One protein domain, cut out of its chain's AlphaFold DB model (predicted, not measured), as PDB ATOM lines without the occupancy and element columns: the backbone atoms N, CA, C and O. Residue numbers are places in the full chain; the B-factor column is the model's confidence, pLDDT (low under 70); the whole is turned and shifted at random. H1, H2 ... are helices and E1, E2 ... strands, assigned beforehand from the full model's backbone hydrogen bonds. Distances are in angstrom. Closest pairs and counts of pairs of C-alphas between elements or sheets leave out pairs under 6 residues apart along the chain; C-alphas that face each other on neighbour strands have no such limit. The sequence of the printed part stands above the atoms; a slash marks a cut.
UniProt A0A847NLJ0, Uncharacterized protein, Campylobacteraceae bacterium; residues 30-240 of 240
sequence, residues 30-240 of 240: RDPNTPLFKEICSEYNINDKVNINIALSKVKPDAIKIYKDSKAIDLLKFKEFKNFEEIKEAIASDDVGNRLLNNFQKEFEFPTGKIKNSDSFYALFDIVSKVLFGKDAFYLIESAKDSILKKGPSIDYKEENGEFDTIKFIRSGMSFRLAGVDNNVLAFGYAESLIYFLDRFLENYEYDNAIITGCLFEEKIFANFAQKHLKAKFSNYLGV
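Overview. This is residues 30 to 240 of the 240 residues of an uncharacterized protein of Campylobacteraceae bacterium (UniProt A0A847NLJ0). The domain is long and two-ended: a small four-stranded sheet with H1 over one face makes one end, and a cluster of the helices H2 to H6 makes the other. The long helix H7 runs from the cluster to the sheet and joins the two ends, with H8 side by side with it near the sheet. The printed part has 211 residues with eight named helices and four named strands, in the order H1 E1 E2 E3 H2 H3 H4 H5 H6 H7 E4 H8; the sheet's order is E3 E2 E1 E4, mixed, and the class is mixed, helices and strands. The whole is compact, with a radius of gyration of the C-alphas of 17.6 A, yet elongated in outline, spanning 57 by 35 by 31 A.

Arrangement. H1, residues 33 to 43, is on the sheet at a height over the sheet of 8.8 A; the two form two layers, a sheet with a helix on one face. E1, residues 51 to 55, E2, residues 63 to 68, and E3, residues 71 to 74, form a meander, each strand the antiparallel neighbour of the one before. E1 and E2 are a hairpin, with N 53 and O 65 2.8 A apart; E2 and E3 are a hairpin, with N 73 and O 66 2.9 A apart. E4, residues 209 to 213, is the parallel neighbour of E1, with N 54 and O 211 2.8 A apart. H1 lies over E4 and runs slantwise to it, at 47 degrees on the local plane. H2, residues 84 to 91, touches H3, residues 95 to 107, at a steep tilt of 48 degrees, closest at the C-alphas of Ile 91 and Gly 97, 5.2 A. H4, residues 121 to 133, is about perpendicular to H5, residues 137 to 145, at 84 degrees, and touches it, the C-alphas of Asp 126 and Ala 137 being closest at 3.9 A. H6, residues 166 to 178, touches H3, closest at the C-alphas of Phe 104 and Leu 178, 6.4 A. H4, H6 and H7, residues 183 to 202, form a bundle, three helices whose lines stand at shallow tilts to each other. H6 touches H4, closest at the C-alphas of Val 128 and Ile 170, 6.0 A; H6 and H7 are a helical hairpin. H7 touches H5 with residues 183 to 191 alone, closest at the C-alphas of Ala 144 and Phe 188, 4.0 A, and only grazes the sheet with residues 198 to 202. H8, residues 220 to 230, touches H7, closest at the C-alphas of Asp 199 and Leu 230, 5.4 A, and only grazes the sheet. Every O i to N i+4 pair is within hydrogen-bond range in H2, H4, H5 and H8, but 6 of 7 in H1, 7 of 9 in H3, 8 of 9 in H6 and 15 of 16 in H7.

Along the chain. H1 begins at C-alpha 33, (74.027, 100.827, 109.372), and measures 15.8 A from first to last C-alpha. E2 is the longest strand, 15.5 A. H3 measures 19.2 A, H4 17.1 A and H6 18.7 A. H7, the longest helix, measures 29.1 A, from C-alpha 183 at (104.784, 103.041, 118.042) to C-alpha 202 at (84.584, 111.790, 99.037). H8 ends at C-alpha 230, (84.802, 115.568, 106.794).

Size, cuts and confidence. The C-alphas farthest apart are those of Asn 45 and Lys 106, 56.7 A. The printed part has no cut. The links H3 to H4, with 13 residues, and H5 to H6, with 20, are long. Residues 77 to 78 pair with residues 163 to 164, parallel. The mean pLDDT of the printed part is 93.6; residues 30 to 34 are under 70.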
ATOM      1  N   ARG A  30      73.524  95.868 117.619       40.97
ATOM      2  CA  ARG A  30      73.213  94.765 116.720       40.97
ATOM      3  C   ARG A  30      72.298  95.325 115.628       40.97
ATOM      4  O   ARG A  30      71.094  95.365 115.824       40.97
ATOM      5  N   ASP A  31      72.907  95.656 114.484       44.34
ATOM      6  CA  ASP A  31      72.285  95.662 113.139       44.34
ATOM      7  C   ASP A  31      71.516  96.908 112.653       44.34
ATOM      8  O   ASP A  31      70.877  97.588 113.447       44.34
ATOM      9  N   PRO A  32      71.421  97.108 111.321       51.12
ATOM     10  CA  PRO A  32      72.461  97.387 110.319       51.12
ATOM     11  C   PRO A  32      72.704  98.909 110.202       51.12
ATOM     12  O   PRO A  32      71.925  99.694 110.711       51.12
ATOM     13  N   ASN A  33      73.725  99.383 109.491       57.88
ATOM     14  CA  ASN A  33      74.027 100.827 109.372       57.88
ATOM     15  C   ASN A  33      72.905 101.684 108.718       57.88
ATOM     16  O   ASN A  33      73.011 102.904 108.630       57.88
ATOM     17  N   THR A  34      71.819 101.058 108.250       69.94
ATOM     18  CA  THR A  34      70.739 101.683 107.473       69.94
ATOM     19  C   THR A  34      69.668 102.410 108.310       69.94
ATOM     20  O   THR A  34      69.285 103.504 107.898       69.94
ATOM     21  N   PRO A  35      69.124 101.882 109.433       83.88
ATOM     22  CA  PRO A  35      68.098 102.580 110.208       83.88
ATOM     23  C   PRO A  35      68.636 103.835 110.892       83.88
ATOM     24  O   PRO A  35      68.026 104.885 110.736       83.88
ATOM     25  N   LEU A  36      69.810 103.766 111.537       87.56
ATOM     26  CA  LEU A  36      70.420 104.943 112.165       87.56
ATOM     27  C   LEU A  36      70.712 106.041 111.135       87.56
ATOM     28  O   LEU A  36      70.393 107.202 111.360       87.56
ATOM     29  N   PHE A  37      71.246 105.675 109.968       91.25
ATOM     30  CA  PHE A  37      71.429 106.617 108.866       91.25
ATOM     31  C   PHE A  37      70.116 107.310 108.464       91.25
ATOM     32  O   PHE A  37      70.080 108.530 108.345       91.25
ATOM     33  N   LYS A  38      69.018 106.558 108.302       90.56
ATOM     34  CA  LYS A  38      67.698 107.126 107.964       90.56
ATOM     35  C   LYS A  38      67.145 108.035 109.064       90.56
ATOM     36  O   LYS A  38      66.526 109.054 108.759       90.56
ATOM     37  N   GLU A  39      67.363 107.677 110.327       91.25
ATOM     38  CA  GLU A  39      66.992 108.507 111.475       91.25
ATOM     39  C   GLU A  39      67.770 109.826 111.467       91.25
ATOM     40  O   GLU A  39      67.154 110.881 111.588       91.25
ATOM     41  N   ILE A  40      69.082 109.788 111.210       92.69
ATOM     42  CA  ILE A  40      69.914 110.991 111.060       92.69
ATOM     43  C   ILE A  40      69.416 111.842 109.885       92.69
ATOM     44  O   ILE A  40      69.217 113.045 110.038       92.69
ATOM     45  N   CYS A  41      69.154 111.245 108.720       93.62
ATOM     46  CA  CYS A  41      68.628 111.991 107.575       93.62
ATOM     47  C   CYS A  41      67.291 112.680 107.888       93.62
ATOM     48  O   CYS A  41      67.057 113.805 107.446       93.62
ATOM     49  N   SER A  42      66.439 112.045 108.694       93.81
ATOM     50  CA  SER A  42      65.181 112.635 109.157       93.81
ATOM     51  C   SER A  42      65.396 113.738 110.190       93.81
ATOM     52  O   SER A  42      64.774 114.788 110.081       93.81
ATOM     53  N   GLU A  43      66.321 113.548 111.133       93.69
ATOM     54  CA  GLU A  43      66.692 114.547 112.143       93.69
ATOM     55  C   GLU A  43      67.138 115.870 111.502       93.69
ATOM     56  O   GLU A  43      66.781 116.947 111.979       93.69
ATOM     57  N   TYR A  44      67.877 115.794 110.394       94.62
ATOM     58  CA  TYR A  44      68.368 116.966 109.668       94.62
ATOM     59  C   TYR A  44      67.457 117.424 108.516       94.62
ATOM     60  O   TYR A  44      67.800 118.402 107.855       94.62
ATOM     61  N   ASN A  45      66.314 116.770 108.270       95.88
ATOM     62  CA  ASN A  45      65.435 117.024 107.118       95.88
ATOM     63  C   ASN A  45      66.168 116.968 105.758       95.88
ATOM     64  O   ASN A  45      65.990 117.841 104.913       95.88
ATOM     65  N   ILE A  46      67.003 115.943 105.553       95.62
ATOM     66  CA  ILE A  46      67.822 115.743 104.339       95.62
ATOM     67  C   ILE A  46      67.485 114.443 103.592       95.62
ATOM     68  O   ILE A  46      68.281 113.954 102.796       95.62
ATOM     69  N   ASN A  47      66.317 113.848 103.844       92.88
ATOM     70  CA  ASN A  47      65.899 112.587 103.214       92.88
ATOM     71  C   ASN A  47      65.795 112.665 101.677       92.88
ATOM     72  O   ASN A  47      65.926 111.644 101.009       92.88
ATOM     73  N   ASP A  48      65.545 113.856 101.132       93.12
ATOM     74  CA  ASP A  48      65.432 114.153  99.700       93.12
ATOM     75  C   ASP A  48      66.779 114.496  99.034       93.12
ATOM     76  O   ASP A  48      66.815 114.777  97.838       93.12
ATOM     77  N   LYS A  49      67.877 114.509  99.799       96.50
ATOM     78  CA  LYS A  49      69.217 114.911  99.344       96.50
ATOM     79  C   LYS A  49      70.082 113.727  98.927       96.50
ATOM     80  O   LYS A  49      69.819 112.581  99.296       96.50
ATOM     81  N   VAL A  50      71.154 114.020  98.193       97.19
ATOM     82  CA  VAL A  50      72.212 113.054  97.900       97.19
ATOM     83  C   VAL A  50      73.109 112.939  99.124       97.19
ATOM     84  O   VAL A  50      73.866 113.849  99.455       97.19
ATOM     85  N   ASN A  51      73.021 111.813  99.822       96.94
ATOM     86  CA  ASN A  51      73.699 111.623 101.100       96.94
ATOM     87  C   ASN A  51      74.723 110.497 100.998       96.94
ATOM     88  O   ASN A  51      74.406 109.422 100.491       96.94
ATOM     89  N   ILE A  52      75.921 110.703 101.537       96.88
ATOM     90  CA  ILE A  52      76.900 109.635 101.733       96.88
ATOM     91  C   ILE A  52      76.866 109.193 103.192       96.88
ATOM     92  O   ILE A  52      77.013 110.014 104.093       96.88
ATOM     93  N   ASN A  53      76.696 107.894 103.427       96.19
ATOM     94  CA  ASN A  53      76.899 107.281 104.733       96.19
ATOM     95  C   ASN A  53      78.276 106.621 104.783       96.19
ATOM     96  O   ASN A  53      78.565 105.742 103.972       96.19
ATOM     97  N   ILE A  54      79.088 107.005 105.757       96.50
ATOM     98  CA  ILE A  54      80.381 106.415 106.075       96.50
ATOM     99  C   ILE A  54      80.170 105.575 107.328       96.50
ATOM    100  O   ILE A  54      80.172 106.092 108.446       96.50
ATOM    101  N   ALA A  55      79.936 104.283 107.138       95.00
ATOM    102  CA  ALA A  55      79.608 103.390 108.229       95.00
ATOM    103  C   ALA A  55      80.784 102.471 108.565       95.00
ATOM    104  O   ALA A  55      80.989 101.465 107.882       95.00
ATOM    105  N   LEU A  56      81.555 102.825 109.599       95.31
ATOM    106  CA  LEU A  56      82.777 102.104 109.970       95.31
ATOM    107  C   LEU A  56      82.594 101.308 111.263       95.31
ATOM    108  O   LEU A  56      82.133 101.835 112.282       95.31
ATOM    109  N   SER A  57      82.969 100.033 111.252       91.44
ATOM    110  CA  SER A  57      82.682  99.097 112.334       91.44
ATOM    111  C   SER A  57      83.923  98.368 112.837       91.44
ATOM    112  O   SER A  57      84.883  98.121 112.121       91.44
ATOM    113  N   LYS A  58      83.874  97.974 114.112       92.44
ATOM    114  CA  LYS A  58      84.858  97.082 114.741       92.44
ATOM    115  C   LYS A  58      84.502  95.600 114.610       92.44
ATOM    116  O   LYS A  58      85.289  94.737 114.987       92.44
ATOM    117  N   VAL A  59      83.274  95.295 114.186       87.38
ATOM    118  CA  VAL A  59      82.692  93.942 114.268       87.38
ATOM    119  C   VAL A  59      82.010  93.480 112.985       87.38
ATOM    120  O   VAL A  59      81.768  92.285 112.837       87.38
ATOM    121  N   LYS A  60      81.672  94.405 112.086       88.25
ATOM    122  CA  LYS A  60      81.033  94.143 110.794       88.25
ATOM    123  C   LYS A  60      81.901  94.706 109.663       88.25
ATOM    124  O   LYS A  60      82.744  95.552 109.952       88.25
ATOM    125  N   PRO A  61      81.674  94.279 108.409       92.25
ATOM    126  CA  PRO A  61      82.254  94.954 107.258       92.25
ATOM    127  C   PRO A  61      81.912  96.444 107.268       92.25
ATOM    128  O   PRO A  61      80.812  96.833 107.689       92.25
ATOM    129  N   ASP A  62      82.836  97.259 106.777       94.69
ATOM    130  CA  ASP A  62      82.566  98.678 106.573       94.69
ATOM    131  C   ASP A  62      81.627  98.866 105.378       94.69
ATOM    132  O   ASP A  62      81.606  98.073 104.436       94.69
ATOM    133  N   ALA A  63      80.827  99.930 105.415       93.12
ATOM    134  CA  ALA A  63      79.952 100.299 104.311       93.12
ATOM    135  C   ALA A  63      80.030 101.804 104.074       93.12
ATOM    136  O   ALA A  63      79.518 102.593 104.867       93.12
ATOM    137  N   ILE A  64      80.636 102.198 102.956       95.75
ATOM    138  CA  ILE A  64      80.633 103.584 102.486       95.75
ATOM    139  C   ILE A  64      79.696 103.644 101.288       95.75
ATOM    140  O   ILE A  64      79.991 103.069 100.242       95.75
ATOM    141  N   LYS A  65      78.537 104.283 101.462       95.88
ATOM    142  CA  LYS A  65      77.436 104.237 100.494       95.88
ATOM    143  C   LYS A  65      76.953 105.622 100.124       95.88
ATOM    144  O   LYS A  65      76.665 106.414 101.017       95.88
ATOM    145  N   ILE A  66      76.759 105.868  98.831       96.25
ATOM    146  CA  ILE A  66      76.003 107.026  98.346       96.25
ATOM    147  C   ILE A  66      74.537 106.647  98.136       96.25
ATOM    148  O   ILE A  66      74.219 105.611  97.547       96.25
ATOM    149  N   TYR A  67      73.646 107.496  98.637       95.31
ATOM    150  CA  TYR A  67      72.201 107.381  98.515       95.31
ATOM    151  C   TYR A  67      71.701 108.478  97.578       95.31
ATOM    152  O   TYR A  67      71.767 109.659  97.917       95.31
ATOM    153  N   LYS A  68      71.219 108.081  96.398       92.75
ATOM    154  CA  LYS A  68      70.728 108.976  95.338       92.75
ATOM    155  C   LYS A  68      69.611 108.284  94.564       92.75
ATOM    156  O   LYS A  68      69.722 107.096  94.271       92.75
ATOM    157  N   ASP A  69      68.533 109.001  94.250       88.88
ATOM    158  CA  ASP A  69      67.409 108.498  93.442       88.88
ATOM    159  C   ASP A  69      66.835 107.156  93.945       88.88
ATOM    160  O   ASP A  69      66.587 106.228  93.175       88.88
ATOM    161  N   SER A  70      66.659 107.027  95.266       83.44
ATOM    162  CA  SER A  70      66.224 105.790  95.950       83.44
ATOM    163  C   SER A  70      67.163 104.581  95.806       83.44
ATOM    164  O   SER A  70      66.809 103.474  96.215       83.44
ATOM    165  N   LYS A  71      68.369 104.767  95.263       89.62
ATOM    166  CA  LYS A  71      69.415 103.743  95.179       89.62
ATOM    167  C   LYS A  71      70.452 103.955  96.274       89.62
ATOM    168  O   LYS A  71      70.722 105.084  96.669       89.62
ATOM    169  N   ALA A  72      71.044 102.855  96.724       93.12
ATOM    170  CA  ALA A  72      72.221 102.844  97.581       93.12
ATOM    171  C   ALA A  72      73.356 102.157  96.817       93.12
ATOM    172  O   ALA A  72      73.191 101.013  96.390       93.12
ATOM    173  N   ILE A  73      74.472 102.856  96.624       94.38
ATOM    174  CA  ILE A  73      75.620 102.371  95.850       94.38
ATOM    175  C   ILE A  73      76.832 102.319  96.777       94.38
ATOM    176  O   ILE A  73      77.184 103.332  97.380       94.38
ATOM    177  N   ASP A  74      77.450 101.146  96.893       94.50
ATOM    178  CA  ASP A  74      78.719 100.964  97.601       94.50
ATOM    179  C   ASP A  74      79.858 101.647  96.838       94.50
ATOM    180  O   ASP A  74      80.029 101.425  95.639       94.50
ATOM    181  N   LEU A  75      80.622 102.476  97.547       95.88
ATOM    182  CA  LEU A  75      81.712 103.272  96.982       95.88
ATOM    183  C   LEU A  75      83.078 102.608  97.153       95.88
ATOM    184  O   LEU A  75      83.956 102.808  96.322       95.88
ATOM    185  N   LEU A  76      83.254 101.826  98.220       96.00
ATOM    186  CA  LEU A  76      84.533 101.222  98.572       96.00
ATOM    187  C   LEU A  76      84.360  99.743  98.908       96.00
ATOM    188  O   LEU A  76      83.439  99.357  99.630       96.00
ATOM    189  N   LYS A  77      85.276  98.929  98.399       94.94
ATOM    190  CA  LYS A  77      85.397  97.498  98.654       94.94
ATOM    191  C   LYS A  77      86.794  97.179  99.156       94.94
ATOM    192  O   LYS A  77      87.741  97.932  98.938       94.94
ATOM    193  N   PHE A  78      86.914  96.024  99.790       94.38
ATOM    194  CA  PHE A  78      88.173  95.519 100.303       94.38
ATOM    195  C   PHE A  78      88.477  94.167  99.678       94.38
ATOM    196  O   PHE A  78      87.581  93.340  99.489       94.38
ATOM    197  N   LYS A  79      89.756  93.941  99.391       92.88
ATOM    198  CA  LYS A  79      90.248  92.629  98.998       92.88
ATOM    199  C   LYS A  79      90.294  91.708 100.213       92.88
ATOM    200  O   LYS A  79      90.870  92.058 101.241       92.88
ATOM    201  N   GLU A  80      89.743  90.509 100.062       93.44
ATOM    202  CA  GLU A  80      89.822  89.480 101.093       93.44
ATOM    203  C   GLU A  80      91.189  88.780 101.091       93.44
ATOM    204  O   GLU A  80      91.688  88.352 100.048       93.44
ATOM    205  N   PHE A  81      91.753  88.617 102.285       95.69
ATOM    206  CA  PHE A  81      92.925  87.797 102.582       95.69
ATOM    207  C   PHE A  81      92.560  86.733 103.613       95.69
ATOM    208  O   PHE A  81      91.982  87.037 104.661       95.69
ATOM    209  N   LYS A  82      92.922  85.480 103.335       96.19
ATOM    210  CA  LYS A  82      92.611  84.329 104.196       96.19
ATOM    211  C   LYS A  82      93.643  84.133 105.298       96.19
ATOM    212  O   LYS A  82      93.332  83.575 106.355       96.19
ATOM    213  N   ASN A  83      94.884  84.527 105.042       98.00
ATOM    214  CA  ASN A  83      96.014  84.293 105.927       98.00
ATOM    215  C   ASN A  83      97.151  85.294 105.662       98.00
ATOM    216  O   ASN A  83      97.126  86.048 104.686       98.00
ATOM    217  N   PHE A  84      98.128  85.339 106.566       98.38
ATOM    218  CA  PHE A  84      99.269  86.247 106.449       98.38
ATOM    219  C   PHE A  84     100.242  85.851 105.339       98.38
ATOM    220  O   PHE A  84     100.973  86.709 104.847       98.38
ATOM    221  N   GLU A  85     100.239  84.591 104.909       98.25
ATOM    222  CA  GLU A  85     101.047  84.119 103.791       98.25
ATOM    223  C   GLU A  85     100.614  84.789 102.476       98.25
ATOM    224  O   GLU A  85     101.464  85.334 101.775       98.25
ATOM    225  N   GLU A  86      99.307  84.891 102.202       98.19
ATOM    226  CA  GLU A  86      98.765  85.614 101.038       98.19
ATOM    227  C   GLU A  86      99.163  87.103 101.050       98.19
ATOM    228  O   GLU A  86      99.498  87.679 100.013       98.19
ATOM    229  N   ILE A  87      99.167  87.738 102.229       98.31
ATOM    230  CA  ILE A  87      99.632  89.126 102.383       98.31
ATOM    231  C   ILE A  87     101.130  89.219 102.104       98.31
ATOM    232  O   ILE A  87     101.573  90.126 101.401       98.31
ATOM    233  N   LYS A  88     101.920  88.296 102.654       98.12
ATOM    234  CA  LYS A  88     103.372  88.269 102.481       98.12
ATOM    235  C   LYS A  88     103.752  88.103 101.009       98.12
ATOM    236  O   LYS A  88     104.599  88.846 100.518       98.12
ATOM    237  N   GLU A  89     103.094  87.188 100.303       98.12
ATOM    238  CA  GLU A  89     103.253  86.982  98.860       98.12
ATOM    239  C   GLU A  89     102.880  88.241  98.066       98.12
ATOM    240  O   GLU A  89     103.645  88.681  97.210       98.12
ATOM    241  N   ALA A  90     101.755  88.883  98.396       97.94
ATOM    242  CA  ALA A  90     101.329  90.120  97.744       97.94
ATOM    243  C   ALA A  90     102.256  91.316  98.045       97.94
ATOM    244  O   ALA A  90     102.457  92.194  97.207       97.94
ATOM    245  N   ILE A  91     102.885  91.367  99.223       98.31
ATOM    246  CA  ILE A  91     103.938  92.349  99.508       98.31
ATOM    247  C   ILE A  91     105.185  92.053  98.670       98.31
ATOM    248  O   ILE A  91     105.806  92.992  98.190       98.31
ATOM    249  N   ALA A  92     105.545  90.790  98.463       97.81
ATOM    250  CA  ALA A  92     106.744  90.401  97.719       97.81
ATOM    251  C   ALA A  92     106.554  90.345  96.190       97.81
ATOM    252  O   ALA A  92     107.479  89.948  95.485       97.81
ATOM    253  N   SER A  93     105.388  90.736  95.666       97.19
ATOM    254  CA  SER A  93     105.038  90.569  94.247       97.19
ATOM    255  C   SER A  93     105.839  91.441  93.273       97.19
ATOM    256  O   SER A  93     105.744  91.249  92.065       97.19
ATOM    257  N   ASP A  94     106.581  92.426  93.777       96.94
ATOM    258  CA  ASP A  94     107.448  93.307  92.997       96.94
ATOM    259  C   ASP A  94     108.791  93.526  93.716       96.94
ATOM    260  O   ASP A  94     108.914  93.285  94.920       96.94
ATOM    261  N   ASP A  95     109.808  93.995  92.988       96.88
ATOM    262  CA  ASP A  95     111.171  94.150  93.516       96.88
ATOM    263  C   ASP A  95     111.247  95.092  94.726       96.88
ATOM    264  O   ASP A  95     112.025  94.870  95.662       96.88
ATOM    265  N   VAL A  96     110.436  96.154  94.725       96.81
ATOM    266  CA  VAL A  96     110.421  97.157  95.796       96.81
ATOM    267  C   VAL A  96     109.861  96.541  97.073       96.81
ATOM    268  O   VAL A  96     110.476  96.655  98.137       96.81
ATOM    269  N   GLY A  97     108.722  95.866  96.964       97.75
ATOM    270  CA  GLY A  97     108.046  95.182  98.051       97.75
ATOM    271  C   GLY A  97     108.837  93.986  98.577       97.75
ATOM    272  O   GLY A  97     108.974  93.840  99.791       97.75
ATOM    273  N   ASN A  98     109.466  93.202  97.698       98.25
ATOM    274  CA  ASN A  98     110.346  92.102  98.089       98.25
ATOM    275  C   ASN A  98     111.554  92.610  98.895       98.25
ATOM    276  O   ASN A  98     111.872  92.084  99.963       98.25
ATOM    277  N   ARG A  99     112.207  93.691  98.448       98.44
ATOM    278  CA  ARG A  99     113.304  94.315  99.204       98.44
ATOM    279  C   ARG A  99     112.835  94.860 100.555       98.44
ATOM    280  O   ARG A  99     113.543  94.687 101.548       98.44
ATOM    281  N   LEU A 100     111.668  95.506 100.600       98.69
ATOM    282  CA  LEU A 100     111.073  96.005 101.842       98.69
ATOM    283  C   LEU A 100     110.821  94.862 102.830       98.69
ATOM    284  O   LEU A 100     111.251  94.956 103.975       98.69
ATOM    285  N   LEU A 101     110.185  93.778 102.383       98.50
ATOM    286  CA  LEU A 101     109.906  92.607 103.210       98.50
ATOM    287  C   LEU A 101     111.197  91.971 103.731       98.50
ATOM    288  O   LEU A 101     111.316  91.744 104.931       98.50
ATOM    289  N   ASN A 102     112.189  91.759 102.864       98.25
ATOM    290  CA  ASN A 102     113.477  91.186 103.262       98.25
ATOM    291  C   ASN A 102     114.212  92.047 104.294       98.25
ATOM    292  O   ASN A 102     114.887  91.511 105.167       98.25
ATOM    293  N   ASN A 103     114.105  93.374 104.209       98.38
ATOM    294  CA  ASN A 103     114.676  94.260 105.221       98.38
ATOM    295  C   ASN A 103     113.861  94.245 106.512       98.38
ATOM    296  O   ASN A 103     114.442  94.165 107.587       98.38
ATOM    297  N   PHE A 104     112.532  94.262 106.410       98.62
ATOM    298  CA  PHE A 104     111.640  94.196 107.563       98.62
ATOM    299  C   PHE A 104     111.879  92.924 108.382       98.62
ATOM    300  O   PHE A 104     112.055  92.999 109.592       98.62
ATOM    301  N   GLN A 105     111.984  91.771 107.714       98.06
ATOM    302  CA  GLN A 105     112.177  90.469 108.356       98.06
ATOM    303  C   GLN A 105     113.551  90.268 109.018       98.06
ATOM    304  O   GLN A 105     113.727  89.291 109.742       98.06
ATOM    305  N   LYS A 106     114.526  91.157 108.783       98.19
ATOM    306  CA  LYS A 106     115.803  91.143 109.521       98.19
ATOM    307  C   LYS A 106     115.654  91.689 110.941       98.19
ATOM    308  O   LYS A 106     116.396  91.267 111.816       98.19
ATOM    309  N   GLU A 107     114.711  92.607 111.143       97.75
ATOM    310  CA  GLU A 107     114.519  93.340 112.401       97.75
ATOM    311  C   GLU A 107     113.247  92.904 113.145       97.75
ATOM    312  O   GLU A 107     113.181  92.964 114.372       97.75
ATOM    313  N   PHE A 108     112.221  92.463 112.412       97.62
ATOM    314  CA  PHE A 108     110.893  92.172 112.948       97.62
ATOM    315  C   PHE A 108     110.352  90.840 112.422       97.62
ATOM    316  O   PHE A 108     110.497  90.500 111.249       97.62
ATOM    317  N   GLU A 109     109.665  90.092 113.283       96.69
ATOM    318  CA  GLU A 109     108.971  88.872 112.874       96.69
ATOM    319  C   GLU A 109     107.709  89.214 112.071       96.69
ATOM    320  O   GLU A 109     106.912  90.064 112.469       96.69
ATOM    321  N   PHE A 110     107.514  88.542 110.934       98.12
ATOM    322  CA  PHE A 110     106.286  88.671 110.153       98.12
ATOM    323  C   PHE A 110     105.284  87.600 110.614       98.12
ATOM    324  O   PHE A 110     105.662  86.426 110.658       98.12
ATOM    325  N   PRO A 111     104.032  87.962 110.941       97.69
ATOM    326  CA  PRO A 111     103.041  87.014 111.441       97.69
ATOM    327  C   PRO A 111     102.703  85.926 110.415       97.69
ATOM    328  O   PRO A 111     102.878  86.097 109.211       97.69
ATOM    329  N   THR A 112     102.174  84.805 110.902       97.69
ATOM    330  CA  THR A 112     101.749  83.658 110.086       97.69
ATOM    331  C   THR A 112     100.341  83.213 110.471       97.69
ATOM    332  O   THR A 112      99.827  83.563 111.539       97.69
ATOM    333  N   GLY A 113      99.700  82.432 109.603       97.00
ATOM    334  CA  GLY A 113      98.413  81.809 109.886       97.00
ATOM    335  C   GLY A 113      97.190  82.651 109.522       97.00
ATOM    336  O   GLY A 113      97.255  83.648 108.805       97.00
ATOM    337  N   LYS A 114      96.021  82.181 109.973       97.44
ATOM    338  CA  LYS A 114      94.715  82.655 109.492       97.44
ATOM    339  C   LYS A 114      94.408  84.088 109.921       97.44
ATOM    340  O   LYS A 114      94.588  84.458 111.080       97.44
ATOM    341  N   ILE A 115      93.817  84.830 108.993       96.00
ATOM    342  CA  ILE A 115      93.220  86.139 109.235       96.00
ATOM    343  C   ILE A 115      91.714  85.945 109.398       96.00
ATOM    344  O   ILE A 115      91.097  85.140 108.701       96.00
ATOM    345  N   LYS A 116      91.118  86.648 110.365       91.38
ATOM    346  CA  LYS A 116      89.685  86.519 110.657       91.38
ATOM    347  C   LYS A 116      88.825  87.191 109.584       91.38
ATOM    348  O   LYS A 116      87.825  86.618 109.171       91.38
ATOM    349  N   ASN A 117      89.202  88.404 109.191       90.56
ATOM    350  CA  ASN A 117      88.558  89.214 108.167       90.56
ATOM    351  C   ASN A 117      89.520  90.310 107.673       90.56
ATOM    352  O   ASN A 117      90.545  90.574 108.295       90.56
ATOM    353  N   SER A 118      89.184  90.930 106.545       92.56
ATOM    354  CA  SER A 118      89.941  92.020 105.898       92.56
ATOM    355  C   SER A 118      89.000  93.021 105.205       92.56
ATOM    356  O   SER A 118      89.388  93.737 104.296       92.56
ATOM    357  N   ASP A 119      87.749  93.075 105.662       91.00
ATOM    358  CA  ASP A 119      86.600  93.747 105.039       91.00
ATOM    359  C   ASP A 119      86.206  95.079 105.710       91.00
ATOM    360  O   ASP A 119      85.122  95.619 105.484       91.00
ATOM    361  N   SER A 120      87.066  95.592 106.587       95.81
ATOM    362  CA  SER A 120      86.866  96.840 107.325       95.81
ATOM    363  C   SER A 120      88.209  97.441 107.720       95.81
ATOM    364  O   SER A 120      89.184  96.718 107.939       95.81
ATOM    365  N   PHE A 121      88.266  98.756 107.910       98.00
ATOM    366  CA  PHE A 121      89.459  99.431 108.411       98.00
ATOM    367  C   PHE A 121      89.877  98.921 109.787       98.00
ATOM    368  O   PHE A 121      91.071  98.841 110.056       98.00
ATOM    369  N   TYR A 122      88.938  98.508 110.645       97.62
ATOM    370  CA  TYR A 122      89.296  97.880 111.918       97.62
ATOM    371  C   TYR A 122      89.978  96.518 111.727       97.62
ATOM    372  O   TYR A 122      90.957  96.223 112.412       97.62
ATOM    373  N   ALA A 123      89.514  95.702 110.777       97.50
ATOM    374  CA  ALA A 123      90.195  94.458 110.422       97.50
ATOM    375  C   ALA A 123      91.588  94.723 109.828       97.50
ATOM    376  O   ALA A 123      92.553  94.044 110.172       97.50
ATOM    377  N   LEU A 124      91.728  95.763 109.003       98.44
ATOM    378  CA  LEU A 124      93.032  96.185 108.492       98.44
ATOM    379  C   LEU A 124      93.951  96.712 109.606       98.44
ATOM    380  O   LEU A 124      95.148  96.424 109.588       98.44
ATOM    381  N   PHE A 125      93.416  97.414 110.612       98.69
ATOM    382  CA  PHE A 125      94.167  97.784 111.813       98.69
ATOM    383  C   PHE A 125      94.642  96.563 112.592       98.69
ATOM    384  O   PHE A 125      95.753  96.569 113.114       98.69
ATOM    385  N   ASP A 126      93.842  95.501 112.645       98.31
ATOM    386  CA  ASP A 126      94.230  94.255 113.298       98.31
ATOM    387  C   ASP A 126      95.393  93.576 112.567       98.31
ATOM    388  O   ASP A 126      96.391  93.210 113.189       98.31
ATOM    389  N   ILE A 127      95.298  93.480 111.240       98.62
ATOM    390  CA  ILE A 127      96.354  92.939 110.376       98.62
ATOM    391  C   ILE A 127      97.642  93.744 110.546       98.62
ATOM    392  O   ILE A 127      98.701  93.176 110.808       98.62
ATOM    393  N   VAL A 128      97.567  95.070 110.420       98.56
ATOM    394  CA  VAL A 128      98.765  95.909 110.439       98.56
ATOM    395  C   VAL A 128      99.378  96.000 111.834       98.56
ATOM    396  O   VAL A 128     100.595  95.981 111.963       98.56
ATOM    397  N   SER A 129      98.570  95.994 112.896       98.62
ATOM    398  CA  SER A 129      99.078  95.935 114.270       98.62
ATOM    399  C   SER A 129      99.827  94.628 114.541       98.62
ATOM    400  O   SER A 129     100.888  94.635 115.173       98.62
ATOM    401  N   LYS A 130      99.347  93.506 113.984       98.62
ATOM    402  CA  LYS A 130     100.050  92.219 114.069       98.62
ATOM    403  C   LYS A 130     101.376  92.263 113.323       98.62
ATOM    404  O   LYS A 130     102.379  91.826 113.874       98.62
ATOM    405  N   VAL A 131     101.393  92.834 112.116       98.69
ATOM    406  CA  VAL A 131     102.613  92.976 111.305       98.69
ATOM    407  C   VAL A 131     103.642  93.892 111.971       98.69
ATOM    408  O   VAL A 131     104.818  93.555 112.009       98.69
ATOM    409  N   LEU A 132     103.231  95.050 112.489       98.62
ATOM    410  CA  LEU A 132     104.163  96.086 112.954       98.62
ATOM    411  C   LEU A 132     104.589  95.925 114.415       98.62
ATOM    412  O   LEU A 132     105.707  96.306 114.781       98.62
ATOM    413  N   PHE A 133     103.689  95.407 115.253       97.88
ATOM    414  CA  PHE A 133     103.836  95.421 116.708       97.88
ATOM    415  C   PHE A 133     103.687  94.034 117.346       97.88
ATOM    416  O   PHE A 133     103.940  93.896 118.543       97.88
ATOM    417  N   GLY A 134     103.253  93.016 116.593       97.69
ATOM    418  CA  GLY A 134     102.877  91.718 117.159       97.69
ATOM    419  C   GLY A 134     101.669  91.813 118.102       97.69
ATOM    420  O   GLY A 134     101.580  91.056 119.072       97.69
ATOM    421  N   LYS A 135     100.772  92.785 117.875       98.06
ATOM    422  CA  LYS A 135      99.586  93.077 118.703       98.06
ATOM    423  C   LYS A 135      98.313  93.142 117.852       98.06
ATOM    424  O   LYS A 135      98.355  92.880 116.662       98.06
ATOM    425  N   ASP A 136      97.166  93.436 118.457       97.25
ATOM    426  CA  ASP A 136      95.865  93.504 117.782       97.25
ATOM    427  C   ASP A 136      95.430  94.949 117.468       97.25
ATOM    428  O   ASP A 136      96.115  95.919 117.807       97.25
ATOM    429  N   ALA A 137      94.280  95.111 116.807       97.69
ATOM    430  CA  ALA A 137      93.723  96.433 116.494       97.69
ATOM    431  C   ALA A 137      93.515  97.317 117.736       97.69
ATOM    432  O   ALA A 137      93.631  98.541 117.644       97.69
ATOM    433  N   PHE A 138      93.216  96.714 118.893       96.88
ATOM    434  CA  PHE A 138      93.017  97.451 120.137       96.88
ATOM    435  C   PHE A 138      94.308  98.153 120.555       96.88
ATOM    436  O   PHE A 138      94.279  99.350 120.833       96.88
ATOM    437  N   TYR A 139      95.449  97.459 120.494       98.38
ATOM    438  CA  TYR A 139      96.747  98.083 120.751       98.38
ATOM    439  C   TYR A 139      97.012  99.283 119.836       98.38
ATOM    440  O   TYR A 139      97.476 100.312 120.322       98.38
ATOM    441  N   LEU A 140      96.697  99.187 118.538       98.44
ATOM    442  CA  LEU A 140      96.908 100.292 117.595       98.44
ATOM    443  C   LEU A 140      96.053 101.503 117.981       98.44
ATOM    444  O   LEU A 140      96.560 102.618 118.055       98.44
ATOM    445  N   ILE A 141      94.772 101.298 118.283       97.56
ATOM    446  CA  ILE A 141      93.874 102.394 118.657       97.56
ATOM    447  C   ILE A 141      94.283 103.031 119.991       97.56
ATOM    448  O   ILE A 141      94.279 104.258 120.090       97.56
ATOM    449  N   GLU A 142      94.649 102.245 121.007       97.31
ATOM    450  CA  GLU A 142      95.110 102.802 122.287       97.31
ATOM    451  C   GLU A 142      96.449 103.538 122.137       97.31
ATOM    452  O   GLU A 142      96.571 104.677 122.576       97.31
ATOM    453  N   SER A 143      97.405 102.969 121.400       97.31
ATOM    454  CA  SER A 143      98.694 103.625 121.119       97.31
ATOM    455  C   SER A 143      98.509 104.947 120.368       97.31
ATOM    456  O   SER A 143      99.198 105.925 120.646       97.31
ATOM    457  N   ALA A 144      97.540 105.014 119.447       96.88
ATOM    458  CA  ALA A 144      97.194 106.253 118.759       96.88
ATOM    459  C   ALA A 144      96.654 107.321 119.726       96.88
ATOM    460  O   ALA A 144      96.991 108.496 119.589       96.88
ATOM    461  N   LYS A 145      95.839 106.937 120.717       94.38
ATOM    462  CA  LYS A 145      95.316 107.862 121.743       94.38
ATOM    463  C   LYS A 145      96.405 108.355 122.695       94.38
ATOM    464  O   LYS A 145      96.331 109.499 123.137       94.38
ATOM    465  N   ASP A 146      97.393 107.510 122.974       94.44
ATOM    466  CA  ASP A 146      98.518 107.807 123.864       94.44
ATOM    467  C   ASP A 146      99.648 108.590 123.171       94.44
ATOM    468  O   ASP A 146     100.638 108.968 123.806       94.44
ATOM    469  N   SER A 147      99.528 108.864 121.868       91.56
ATOM    470  CA  SER A 147     100.475 109.723 121.161       91.56
ATOM    471  C   SER A 147     100.445 111.146 121.718       91.56
ATOM    472  O   SER A 147      99.434 111.848 121.662       91.56
ATOM    473  N   ILE A 148     101.600 111.613 122.195       85.00
ATOM    474  CA  ILE A 148     101.801 113.005 122.626       85.00
ATOM    475  C   ILE A 148     101.881 113.936 121.402       85.00
ATOM    476  O   ILE A 148     101.562 115.127 121.484       85.00
ATOM    477  N   LEU A 149     102.303 113.405 120.249       81.75
ATOM    478  CA  LEU A 149     102.384 114.161 119.005       81.75
ATOM    479  C   LEU A 149     101.001 114.312 118.374       81.75
ATOM    480  O   LEU A 149     100.232 113.360 118.278       81.75
ATOM    481  N   LYS A 150     100.734 115.518 117.866       79.06
ATOM    482  CA  LYS A 150      99.504 115.865 117.134       79.06
ATOM    483  C   LYS A 150      99.605 115.626 115.624       79.06
ATOM    484  O   LYS A 150      98.780 116.149 114.881       79.06
ATOM    485  N   LYS A 151     100.650 114.932 115.171       88.25
ATOM    486  CA  LYS A 151     100.886 114.607 113.765       88.25
ATOM    487  C   LYS A 151     101.645 113.293 113.666       88.25
ATOM    488  O   LYS A 151     102.679 113.142 114.319       88.25
ATOM    489  N   GLY A 152     101.135 112.381 112.846       91.31
ATOM    490  CA  GLY A 152     101.790 111.114 112.540       91.31
ATOM    491  C   GLY A 152     102.430 111.115 111.151       91.31
ATOM    492  O   GLY A 152     102.276 112.073 110.384       91.31
ATOM    493  N   PRO A 153     103.163 110.048 110.798       96.31
ATOM    494  CA  PRO A 153     103.536 109.809 109.413       96.31
ATOM    495  C   PRO A 153     102.284 109.639 108.541       96.31
ATOM    496  O   PRO A 153     101.290 109.053 108.971       96.31
ATOM    497  N   SER A 154     102.339 110.132 107.303       96.50
ATOM    498  CA  SER A 154     101.259 109.942 106.333       96.50
ATOM    499  C   SER A 154     101.271 108.508 105.816       96.50
ATOM    500  O   SER A 154     102.174 108.124 105.075       96.50
ATOM    501  N   ILE A 155     100.271 107.728 106.216       98.50
ATOM    502  CA  ILE A 155     100.094 106.343 105.780       98.50
ATOM    503  C   ILE A 155      99.409 106.321 104.414       98.50
ATOM    504  O   ILE A 155      98.461 107.070 104.163       98.50
ATOM    505  N   ASP A 156      99.858 105.425 103.537       97.94
ATOM    506  CA  ASP A 156      99.284 105.256 102.204       97.94
ATOM    507  C   ASP A 156      97.934 104.534 102.241       97.94
ATOM    508  O   ASP A 156      97.826 103.332 102.009       97.94
ATOM    509  N   TYR A 157      96.880 105.305 102.476       98.19
ATOM    510  CA  TYR A 157      95.507 104.920 102.171       98.19
ATOM    511  C   TYR A 157      95.212 105.266 100.708       98.19
ATOM    512  O   TYR A 157      95.110 106.447 100.341       98.19
ATOM    513  N   LYS A 158      95.127 104.238  99.863       96.56
ATOM    514  CA  LYS A 158      94.892 104.352  98.420       96.56
ATOM    515  C   LYS A 158      93.740 103.439  98.024       96.56
ATOM    516  O   LYS A 158      93.556 102.383  98.620       96.56
ATOM    517  N   GLU A 159      93.005 103.841  97.004       95.12
ATOM    518  CA  GLU A 159      92.036 102.991  96.324       95.12
ATOM    519  C   GLU A 159      92.254 103.101  94.818       95.12
ATOM    520  O   GLU A 159      92.810 104.097  94.342       95.12
ATOM    521  N   GLU A 160      91.870 102.055  94.101       92.44
ATOM    522  CA  GLU A 160      91.793 102.054  92.649       92.44
ATOM    523  C   GLU A 160      90.474 101.402  92.228       92.44
ATOM    524  O   GLU A 160      90.174 100.270  92.610       92.44
ATOM    525  N   ASN A 161      89.673 102.117  91.434       89.12
ATOM    526  CA  ASN A 161      88.366 101.664  90.947       89.12
ATOM    527  C   ASN A 161      87.399 101.224  92.067       89.12
ATOM    528  O   ASN A 161      86.602 100.299  91.883       89.12
ATOM    529  N   GLY A 162      87.453 101.887  93.227       91.19
ATOM    530  CA  GLY A 162      86.612 101.577  94.380       91.19
ATOM    531  C   GLY A 162      87.079 100.361  95.184       91.19
ATOM    532  O   GLY A 162      86.327  99.886  96.033       91.19
ATOM    533  N   GLU A 163      88.289  99.844  94.955       95.69
ATOM    534  CA  GLU A 163      88.913  98.804  95.784       95.69
ATOM    535  C   GLU A 163      90.094  99.376  96.579       95.69
ATOM    536  O   GLU A 163      90.994 100.003  96.024       95.69
ATOM    537  N   PHE A 164      90.098  99.163  97.897       97.81
ATOM    538  CA  PHE A 164      91.148  99.651  98.786       97.81
ATOM    539  C   PHE A 164      92.454  98.847  98.655       97.81
ATOM    540  O   PHE A 164      92.473  97.621  98.809       97.81
ATOM    541  N   ASP A 165      93.579  99.546  98.482       97.62
ATOM    542  CA  ASP A 165      94.911  98.948  98.367       97.62
ATOM    543  C   ASP A 165      95.491  98.617  99.750       97.62
ATOM    544  O   ASP A 165      96.267  99.361 100.360       97.62
ATOM    545  N   THR A 166      95.113  97.437 100.236       97.44
ATOM    546  CA  THR A 166      95.588  96.890 101.514       97.44
ATOM    547  C   THR A 166      97.108  96.693 101.536       97.44
ATOM    548  O   THR A 166      97.736  96.805 102.588       97.44
ATOM    549  N   ILE A 167      97.736  96.428 100.388       97.81
ATOM    550  CA  ILE A 167      99.170  96.135 100.339       97.81
ATOM    551  C   ILE A 167      99.987  97.411 100.512       97.81
ATOM    552  O   ILE A 167     100.906  97.424 101.334       97.81
ATOM    553  N   LYS A 168      99.640  98.507  99.825       97.81
ATOM    554  CA  LYS A 168     100.296  99.809 100.057       97.81
ATOM    555  C   LYS A 168     100.099 100.290 101.493       97.81
ATOM    556  O   LYS A 168     101.065 100.735 102.113       97.81
ATOM    557  N   PHE A 169      98.904 100.099 102.045       98.56
ATOM    558  CA  PHE A 169      98.589 100.411 103.439       98.56
ATOM    559  C   PHE A 169      99.525  99.708 104.444       98.56
ATOM    560  O   PHE A 169     100.034 100.340 105.377       98.56
ATOM    561  N   ILE A 170      99.818  98.419 104.236       98.69
ATOM    562  CA  ILE A 170     100.742  97.652 105.088       98.69
ATOM    563  C   ILE A 170     102.201  98.065 104.835       98.69
ATOM    564  O   ILE A 170     102.941  98.339 105.784       98.69
ATOM    565  N   ARG A 171     102.621  98.161 103.563       98.56
ATOM    566  CA  ARG A 171     104.000  98.528 103.179       98.56
ATOM    567  C   ARG A 171     104.410  99.900 103.729       98.56
ATOM    568  O   ARG A 171     105.562 100.078 104.139       98.56
ATOM    569  N   SER A 172     103.479 100.851 103.771       98.31
ATOM    570  CA  SER A 172     103.704 102.190 104.324       98.31
ATOM    571  C   SER A 172     104.106 102.117 105.803       98.31
ATOM    572  O   SER A 172     105.167 102.613 106.189       98.31
ATOM    573  N   GLY A 173     103.355 101.374 106.623       98.69
ATOM    574  CA  GLY A 173     103.705 101.157 108.030       98.69
ATOM    575  C   GLY A 173     105.006 100.407 108.236       98.69
ATOM    576  O   GLY A 173     105.792 100.794 109.096       98.69
ATOM    577  N   MET A 174     105.272  99.372 107.431       98.75
ATOM    578  CA  MET A 174     106.535  98.627 107.503       98.75
ATOM    579  C   MET A 174     107.733  99.552 107.285       98.75
ATOM    580  O   MET A 174     108.735  99.451 107.992       98.75
ATOM    581  N   SER A 175     107.614 100.483 106.337       98.50
ATOM    582  CA  SER A 175     108.666 101.450 106.018       98.50
ATOM    583  C   SER A 175     108.930 102.407 107.184       98.50
ATOM    584  O   SER A 175     110.081 102.590 107.577       98.50
ATOM    585  N   PHE A 176     107.881 102.966 107.798       98.56
ATOM    586  CA  PHE A 176     108.034 103.824 108.981       98.56
ATOM    587  C   PHE A 176     108.538 103.059 110.204       98.56
ATOM    588  O   PHE A 176     109.347 103.579 110.973       98.56
ATOM    589  N   ARG A 177     108.112 101.804 110.367       98.25
ATOM    590  CA  ARG A 177     108.580 100.938 111.447       98.25
ATOM    591  C   ARG A 177     110.077 100.646 111.325       98.25
ATOM    592  O   ARG A 177     110.791 100.780 112.312       98.25
ATOM    593  N   LEU A 178     110.557 100.339 110.119       98.44
ATOM    594  CA  LEU A 178     111.988 100.191 109.816       98.44
ATOM    595  C   LEU A 178     112.779 101.482 110.039       98.44
ATOM    596  O   LEU A 178     113.922 101.430 110.480       98.44
ATOM    597  N   ALA A 179     112.176 102.641 109.766       98.00
ATOM    598  CA  ALA A 179     112.790 103.941 110.024       98.00
ATOM    599  C   ALA A 179     112.864 104.303 111.523       98.00
ATOM    600  O   ALA A 179     113.353 105.378 111.864       98.00
ATOM    601  N   GLY A 180     112.379 103.433 112.417       97.38
ATOM    602  CA  GLY A 180     112.435 103.643 113.861       97.38
ATOM    603  C   GLY A 180     111.406 104.645 114.382       97.38
ATOM    604  O   GLY A 180     111.616 105.227 115.445       97.38
ATOM    605  N   VAL A 181     110.303 104.868 113.657       97.50
ATOM    606  CA  VAL A 181     109.204 105.704 114.161       97.50
ATOM    607  C   VAL A 181     108.604 105.057 115.411       97.50
ATOM    608  O   VAL A 181     108.341 103.851 115.439       97.50
ATOM    609  N   ASP A 182     108.384 105.877 116.440       97.19
ATOM    610  CA  ASP A 182     107.744 105.467 117.690       97.19
ATOM    611  C   ASP A 182     106.364 104.827 117.444       97.19
ATOM    612  O   ASP A 182     105.613 105.255 116.565       97.19
ATOM    613  N   ASN A 183     106.017 103.807 118.235       97.56
ATOM    614  CA  ASN A 183     104.784 103.041 118.042       97.56
ATOM    615  C   ASN A 183     103.531 103.905 118.184       97.56
ATOM    616  O   ASN A 183     102.615 103.769 117.371       97.56
ATOM    617  N   ASN A 184     103.487 104.792 119.182       98.00
ATOM    618  CA  ASN A 184     102.324 105.641 119.422       98.00
ATOM    619  C   ASN A 184     102.175 106.653 118.284       98.00
ATOM    620  O   ASN A 184     101.080 106.845 117.758       98.00
ATOM    621  N   VAL A 185     103.291 107.230 117.834       97.94
ATOM    622  CA  VAL A 185     103.319 108.159 116.695       97.94
ATOM    623  C   VAL A 185     102.889 107.473 115.396       97.94
ATOM    624  O   VAL A 185     102.101 108.032 114.631       97.94
ATOM    625  N   LEU A 186     103.368 106.255 115.140       98.44
ATOM    626  CA  LEU A 186     102.994 105.484 113.956       98.44
ATOM    627  C   LEU A 186     101.509 105.102 113.986       98.44
ATOM    628  O   LEU A 186     100.803 105.300 112.998       98.44
ATOM    629  N   ALA A 187     101.019 104.615 115.126       98.31
ATOM    630  CA  ALA A 187      99.611 104.295 115.324       98.31
ATOM    631  C   ALA A 187      98.705 105.526 115.152       98.31
ATOM    632  O   ALA A 187      97.648 105.441 114.524       98.31
ATOM    633  N   PHE A 188      99.143 106.694 115.631       97.94
ATOM    634  CA  PHE A 188      98.458 107.958 115.372       97.94
ATOM    635  C   PHE A 188      98.412 108.287 113.875       97.94
ATOM    636  O   PHE A 188      97.362 108.686 113.376       97.94
ATOM    637  N   GLY A 189      99.504 108.050 113.138       98.06
ATOM    638  CA  GLY A 189      99.551 108.210 111.681       98.06
ATOM    639  C   GLY A 189      98.501 107.375 110.947       98.06
ATOM    640  O   GLY A 189      97.851 107.884 110.034       98.06
ATOM    641  N   TYR A 190      98.266 106.134 111.384       98.44
ATOM    642  CA  TYR A 190      97.171 105.297 110.879       98.44
ATOM    643  C   TYR A 190      95.801 105.936 111.134       98.44
ATOM    644  O   TYR A 190      95.001 106.078 110.210       98.44
ATOM    645  N   ALA A 191      95.538 106.369 112.369       97.00
ATOM    646  CA  ALA A 191      94.246 106.946 112.717       97.00
ATOM    647  C   ALA A 191      93.954 108.262 111.971       97.00
ATOM    648  O   ALA A 191      92.854 108.453 111.451       97.00
ATOM    649  N   GLU A 192      94.946 109.148 111.889       96.06
ATOM    650  CA  GLU A 192      94.857 110.438 111.201       96.06
ATOM    651  C   GLU A 192      94.700 110.257 109.680       96.06
ATOM    652  O   GLU A 192      93.818 110.855 109.057       96.06
ATOM    653  N   SER A 193      95.511 109.383 109.074       97.94
ATOM    654  CA  SER A 193      95.512 109.183 107.619       97.94
ATOM    655  C   SER A 193      94.222 108.543 107.099       97.94
ATOM    656  O   SER A 193      93.841 108.835 105.967       97.94
ATOM    657  N   LEU A 194      93.513 107.746 107.913       98.19
ATOM    658  CA  LEU A 194      92.178 107.241 107.563       98.19
ATOM    659  C   LEU A 194      91.216 108.392 107.254       98.19
ATOM    660  O   LEU A 194      90.521 108.366 106.241       98.19
ATOM    661  N   ILE A 195      91.178 109.417 108.105       96.75
ATOM    662  CA  ILE A 195      90.220 110.509 107.929       96.75
ATOM    663  C   ILE A 195      90.612 111.401 106.751       96.75
ATOM    664  O   ILE A 195      89.746 111.751 105.956       96.75
ATOM    665  N   TYR A 196      91.903 111.693 106.563       97.00
ATOM    666  CA  TYR A 196      92.363 112.407 105.363       97.00
ATOM    667  C   TYR A 196      92.161 111.616 104.069       97.00
ATOM    668  O   TYR A 196      92.075 112.199 102.988       97.00
ATOM    669  N   PHE A 197      92.150 110.287 104.140       97.88
ATOM    670  CA  PHE A 197      91.758 109.464 103.008       97.88
ATOM    671  C   PHE A 197      90.278 109.612 102.707       97.88
ATOM    672  O   PHE A 197      89.955 109.896 101.563       97.88
ATOM    673  N   LEU A 198      89.408 109.470 103.711       97.62
ATOM    674  CA  LEU A 198      87.969 109.631 103.521       97.62
ATOM    675  C   LEU A 198      87.647 111.009 102.939       97.62
ATOM    676  O   LEU A 198      86.901 111.079 101.979       97.62
ATOM    677  N   ASP A 199      88.265 112.074 103.448       96.25
ATOM    678  CA  ASP A 199      88.046 113.446 102.972       96.25
ATOM    679  C   ASP A 199      88.292 113.560 101.461       96.25
ATOM    680  O   ASP A 199      87.376 113.849 100.694       96.25
ATOM    681  N   ARG A 200      89.491 113.163 101.019       95.69
ATOM    682  CA  ARG A 200      89.878 113.147  99.597       95.69
ATOM    683  C   ARG A 200      89.078 112.148  98.765       95.69
ATOM    684  O   ARG A 200      88.830 112.383  97.593       95.69
ATOM    685  N   PHE A 201      88.712 111.006  99.340       96.12
ATOM    686  CA  PHE A 201      87.939 109.980  98.645       96.12
ATOM    687  C   PHE A 201      86.531 110.482  98.319       96.12
ATOM    688  O   PHE A 201      86.022 110.230  97.230       96.12
ATOM    689  N   LEU A 202      85.913 111.226  99.240       95.00
ATOM    690  CA  LEU A 202      84.584 111.790  99.037       95.00
ATOM    691  C   LEU A 202      84.562 112.913  97.994       95.00
ATOM    692  O   LEU A 202      83.538 113.073  97.337       95.00
ATOM    693  N   GLU A 203      85.666 113.639  97.784       94.38
ATOM    694  CA  GLU A 203      85.780 114.669  96.730       94.38
ATOM    695  C   GLU A 203      85.529 114.119  95.314       94.38
ATOM    696  O   GLU A 203      85.170 114.877  94.415       94.38
ATOM    697  N   ASN A 204      85.655 112.802  95.112       94.25
ATOM    698  CA  ASN A 204      85.365 112.144  93.836       94.25
ATOM    699  C   ASN A 204      83.860 112.012  93.531       94.25
ATOM    700  O   ASN A 204      83.494 111.531  92.457       94.25
ATOM    701  N   TYR A 205      82.982 112.392  94.463       94.69
ATOM    702  CA  TYR A 205      81.538 112.203  94.352       94.69
ATOM    703  C   TYR A 205      80.781 113.516  94.546       94.69
ATOM    704  O   TYR A 205      81.123 114.343  95.386       94.69
ATOM    705  N   GLU A 206      79.682 113.680  93.811       95.25
ATOM    706  CA  GLU A 206      78.730 114.766  94.043       95.25
ATOM    707  C   GLU A 206      77.731 114.350  95.128       95.25
ATOM    708  O   GLU A 206      76.917 113.446  94.920       95.25
ATOM    709  N   TYR A 207      77.788 115.005  96.286       96.12
ATOM    710  CA  TYR A 207      76.887 114.759  97.409       96.12
ATOM    711  C   TYR A 207      76.581 116.050  98.176       96.12
ATOM    712  O   TYR A 207      77.375 116.986  98.188       96.12
ATOM    713  N   ASP A 208      75.428 116.083  98.841       96.62
ATOM    714  CA  ASP A 208      74.988 117.212  99.662       96.62
ATOM    715  C   ASP A 208      75.466 117.079 101.114       96.62
ATOM    716  O   ASP A 208      75.813 118.066 101.762       96.62
ATOM    717  N   ASN A 209      75.456 115.855 101.660       96.19
ATOM    718  CA  ASN A 209      75.816 115.603 103.057       96.19
ATOM    719  C   ASN A 209      76.630 114.318 103.229       96.19
ATOM    720  O   ASN A 209      76.263 113.270 102.700       96.19
ATOM    721  N   ALA A 210      77.676 114.388 104.052       95.81
ATOM    722  CA  ALA A 210      78.340 113.220 104.614       95.81
ATOM    723  C   ALA A 210      77.770 112.928 106.009       95.81
ATOM    724  O   ALA A 210      77.631 113.832 106.838       95.81
ATOM    725  N   ILE A 211      77.452 111.667 106.274       95.25
ATOM    726  CA  ILE A 211      76.968 111.163 107.556       95.25
ATOM    727  C   ILE A 211      77.918 110.069 108.031       95.25
ATOM    728  O   ILE A 211      78.273 109.191 107.251       95.25
ATOM    729  N   ILE A 212      78.330 110.117 109.296       93.62
ATOM    730  CA  ILE A 212      79.106 109.040 109.920       93.62
ATOM    731  C   ILE A 212      78.194 108.183 110.793       93.62
ATOM    732  O   ILE A 212      77.390 108.698 111.572       93.62
ATOM    733  N   THR A 213      78.336 106.868 110.661       92.44
ATOM    734  CA  THR A 213      77.696 105.871 111.525       92.44
ATOM    735  C   THR A 213      78.682 104.749 111.849       92.44
ATOM    736  O   THR A 213      79.734 104.614 111.224       92.44
ATOM    737  N   GLY A 214      78.347 103.913 112.820       90.94
ATOM    738  CA  GLY A 214      79.099 102.712 113.149       90.94
ATOM    739  C   GLY A 214      80.090 102.890 114.298       90.94
ATOM    740  O   GLY A 214      80.616 103.966 114.593       90.94
ATOM    741  N   CYS A 215      80.355 101.766 114.966       90.31
ATOM    742  CA  CYS A 215      80.999 101.743 116.275       90.31
ATOM    743  C   CYS A 215      82.500 102.086 116.278       90.31
ATOM    744  O   CYS A 215      83.095 102.208 117.353       90.31
ATOM    745  N   LEU A 216      83.141 102.250 115.112       93.38
ATOM    746  CA  LEU A 216      84.509 102.769 115.066       93.38
ATOM    747  C   LEU A 216      84.548 104.249 115.471       93.38
ATOM    748  O   LEU A 216      85.444 104.649 116.213       93.38
ATOM    749  N   PHE A 217      83.539 105.037 115.085       92.81
ATOM    750  CA  PHE A 217      83.434 106.448 115.466       92.81
ATOM    751  C   PHE A 217      83.063 106.658 116.942       92.81
ATOM    752  O   PHE A 217      83.099 107.781 117.431       92.81
ATOM    753  N   GLU A 218      82.768 105.603 117.709       89.62
ATOM    754  CA  GLU A 218      82.675 105.718 119.174       89.62
ATOM    755  C   GLU A 218      84.042 105.993 119.826       89.62
ATOM    756  O   GLU A 218      84.117 106.429 120.984       89.62
ATOM    757  N   GLU A 219      85.133 105.729 119.100       89.62
ATOM    758  CA  GLU A 219      86.460 106.166 119.502       89.62
ATOM    759  C   GLU A 219      86.632 107.651 119.210       89.62
ATOM    760  O   GLU A 219      86.604 108.099 118.062       89.62
ATOM    761  N   LYS A 220      86.875 108.418 120.278       87.19
ATOM    762  CA  LYS A 220      86.961 109.880 120.218       87.19
ATOM    763  C   LYS A 220      87.967 110.374 119.174       87.19
ATOM    764  O   LYS A 220      87.710 111.395 118.550       87.19
ATOM    765  N   ILE A 221      89.079 109.664 118.974       90.44
ATOM    766  CA  ILE A 221      90.092 110.036 117.979       90.44
ATOM    767  C   ILE A 221      89.493 110.109 116.566       90.44
ATOM    768  O   ILE A 221      89.642 111.131 115.902       90.44
ATOM    769  N   PHE A 222      88.725 109.098 116.144       94.06
ATOM    770  CA  PHE A 222      88.096 109.081 114.823       94.06
ATOM    771  C   PHE A 222      86.953 110.088 114.724       94.06
ATOM    772  O   PHE A 222      86.882 110.814 113.737       94.06
ATOM    773  N   ALA A 223      86.092 110.189 115.745       89.69
ATOM    774  CA  ALA A 223      85.000 111.166 115.742       89.69
ATOM    775  C   ALA A 223      85.498 112.618 115.678       89.69
ATOM    776  O   ALA A 223      84.965 113.407 114.899       89.69
ATOM    777  N   ASN A 224      86.532 112.967 116.452       88.50
ATOM    778  CA  ASN A 224      87.119 114.309 116.444       88.50
ATOM    779  C   ASN A 224      87.663 114.667 115.057       88.50
ATOM    780  O   ASN A 224      87.345 115.728 114.519       88.50
ATOM    781  N   PHE A 225      88.462 113.779 114.461       91.06
ATOM    782  CA  PHE A 225      89.000 114.021 113.127       91.06
ATOM    783  C   PHE A 225      87.889 114.074 112.070       91.06
ATOM    784  O   PHE A 225      87.890 114.981 111.240       91.06
ATOM    785  N   ALA A 226      86.918 113.158 112.108       91.38
ATOM    786  CA  ALA A 226      85.805 113.141 111.161       91.38
ATOM    787  C   ALA A 226      84.978 114.432 111.223       91.38
ATOM    788  O   ALA A 226      84.643 115.002 110.188       91.38
ATOM    789  N   GLN A 227      84.702 114.939 112.426       86.69
ATOM    790  CA  GLN A 227      84.009 116.210 112.601       86.69
ATOM    791  C   GLN A 227      84.806 117.377 112.005       86.69
ATOM    792  O   GLN A 227      84.247 118.208 111.293       86.69
ATOM    793  N   LYS A 228      86.112 117.424 112.285       89.06
ATOM    794  CA  LYS A 228      86.986 118.525 111.875       89.06
ATOM    795  C   LYS A 228      87.240 118.569 110.366       89.06
ATOM    796  O   LYS A 228      87.307 119.656 109.801       89.06
ATOM    797  N   HIS A 229      87.412 117.409 109.736       91.00
ATOM    798  CA  HIS A 229      87.858 117.319 108.344       91.00
ATOM    799  C   HIS A 229      86.709 117.006 107.387       91.00
ATOM    800  O   HIS A 229      86.470 117.780 106.471       91.00
ATOM    801  N   LEU A 230      85.908 115.975 107.673       90.38
ATOM    802  CA  LEU A 230      84.802 115.568 106.794       90.38
ATOM    803  C   LEU A 230      83.569 116.469 106.926       90.38
ATOM    804  O   LEU A 230      82.632 116.350 106.139       90.38
ATOM    805  N   LYS A 231      83.505 117.300 107.981       86.50
ATOM    806  CA  LYS A 231      82.304 118.059 108.384       86.50
ATOM    807  C   LYS A 231      81.056 117.168 108.467       86.50
ATOM    808  O   LYS A 231      79.932 117.616 108.226       86.50
ATOM    809  N   ALA A 232      81.265 115.891 108.792       88.00
ATOM    810  CA  ALA A 232      80.224 114.885 108.734       88.00
ATOM    811  C   ALA A 232      79.169 115.102 109.824       88.00
ATOM    812  O   ALA A 232      79.464 115.516 110.950       88.00
ATOM    813  N   LYS A 233      77.918 114.788 109.488       91.12
ATOM    814  CA  LYS A 233      76.796 114.791 110.424       91.12
ATOM    815  C   LYS A 233      76.714 113.450 111.154       91.12
ATOM    816  O   LYS A 233      76.998 112.397 110.595       91.12
ATOM    817  N   PHE A 234      76.261 113.505 112.395       88.25
ATOM    818  CA  PHE A 234      75.829 112.360 113.195       88.25
ATOM    819  C   PHE A 234      74.638 112.800 114.053       88.25
ATOM    820  O   PHE A 234      74.339 114.002 114.118       88.25
ATOM    821  N   SER A 235      73.927 111.853 114.667       85.00
ATOM    822  CA  SER A 235      72.731 112.187 115.448       85.00
ATOM    823  C   SER A 235      73.107 112.974 116.699       85.00
ATOM    824  O   SER A 235      73.998 112.571 117.449       85.00
ATOM    825  N   ASN A 236      72.373 114.051 116.983       77.25
ATOM    826  CA  ASN A 236      72.543 114.805 118.226       77.25
ATOM    827  C   ASN A 236      72.015 114.037 119.454       77.25
ATOM    828  O   ASN A 236      72.338 114.393 120.587       77.25
ATOM    829  N   TYR A 237      71.219 112.982 119.242       72.81
ATOM    830  CA  TYR A 237      70.543 112.229 120.306       72.81
ATOM    831  C   TYR A 237      71.015 110.778 120.418       72.81
ATOM    832  O   TYR A 237      71.022 110.203 121.508       72.81
ATOM    833  N   LEU A 238      71.377 110.173 119.286       70.62
ATOM    834  CA  LEU A 238      71.712 108.752 119.181       70.62
ATOM    835  C   LEU A 238      73.211 108.505 118.996       70.62
ATOM    836  O   LEU A 238      73.654 107.382 119.230       70.62
ATOM    837  N   GLY A 239      73.964 109.543 118.615       77.19
ATOM    838  CA  GLY A 239      75.384 109.463 118.295       77.19
ATOM    839  C   GLY A 239      75.659 108.913 116.902       77.19
ATOM    840  O   GLY A 239      75.049 109.351 115.921       77.19
ATOM    841  N   VAL A 240      76.624 107.995 116.856       73.56
ATOM    842  CA  VAL A 240      77.139 107.290 115.671       73.56
ATOM    843  C   VAL A 240      76.767 105.818 115.697       73.56
ATOM    844  O   VAL A 240      76.509 105.288 116.802       73.56
TER     845      VAL A 240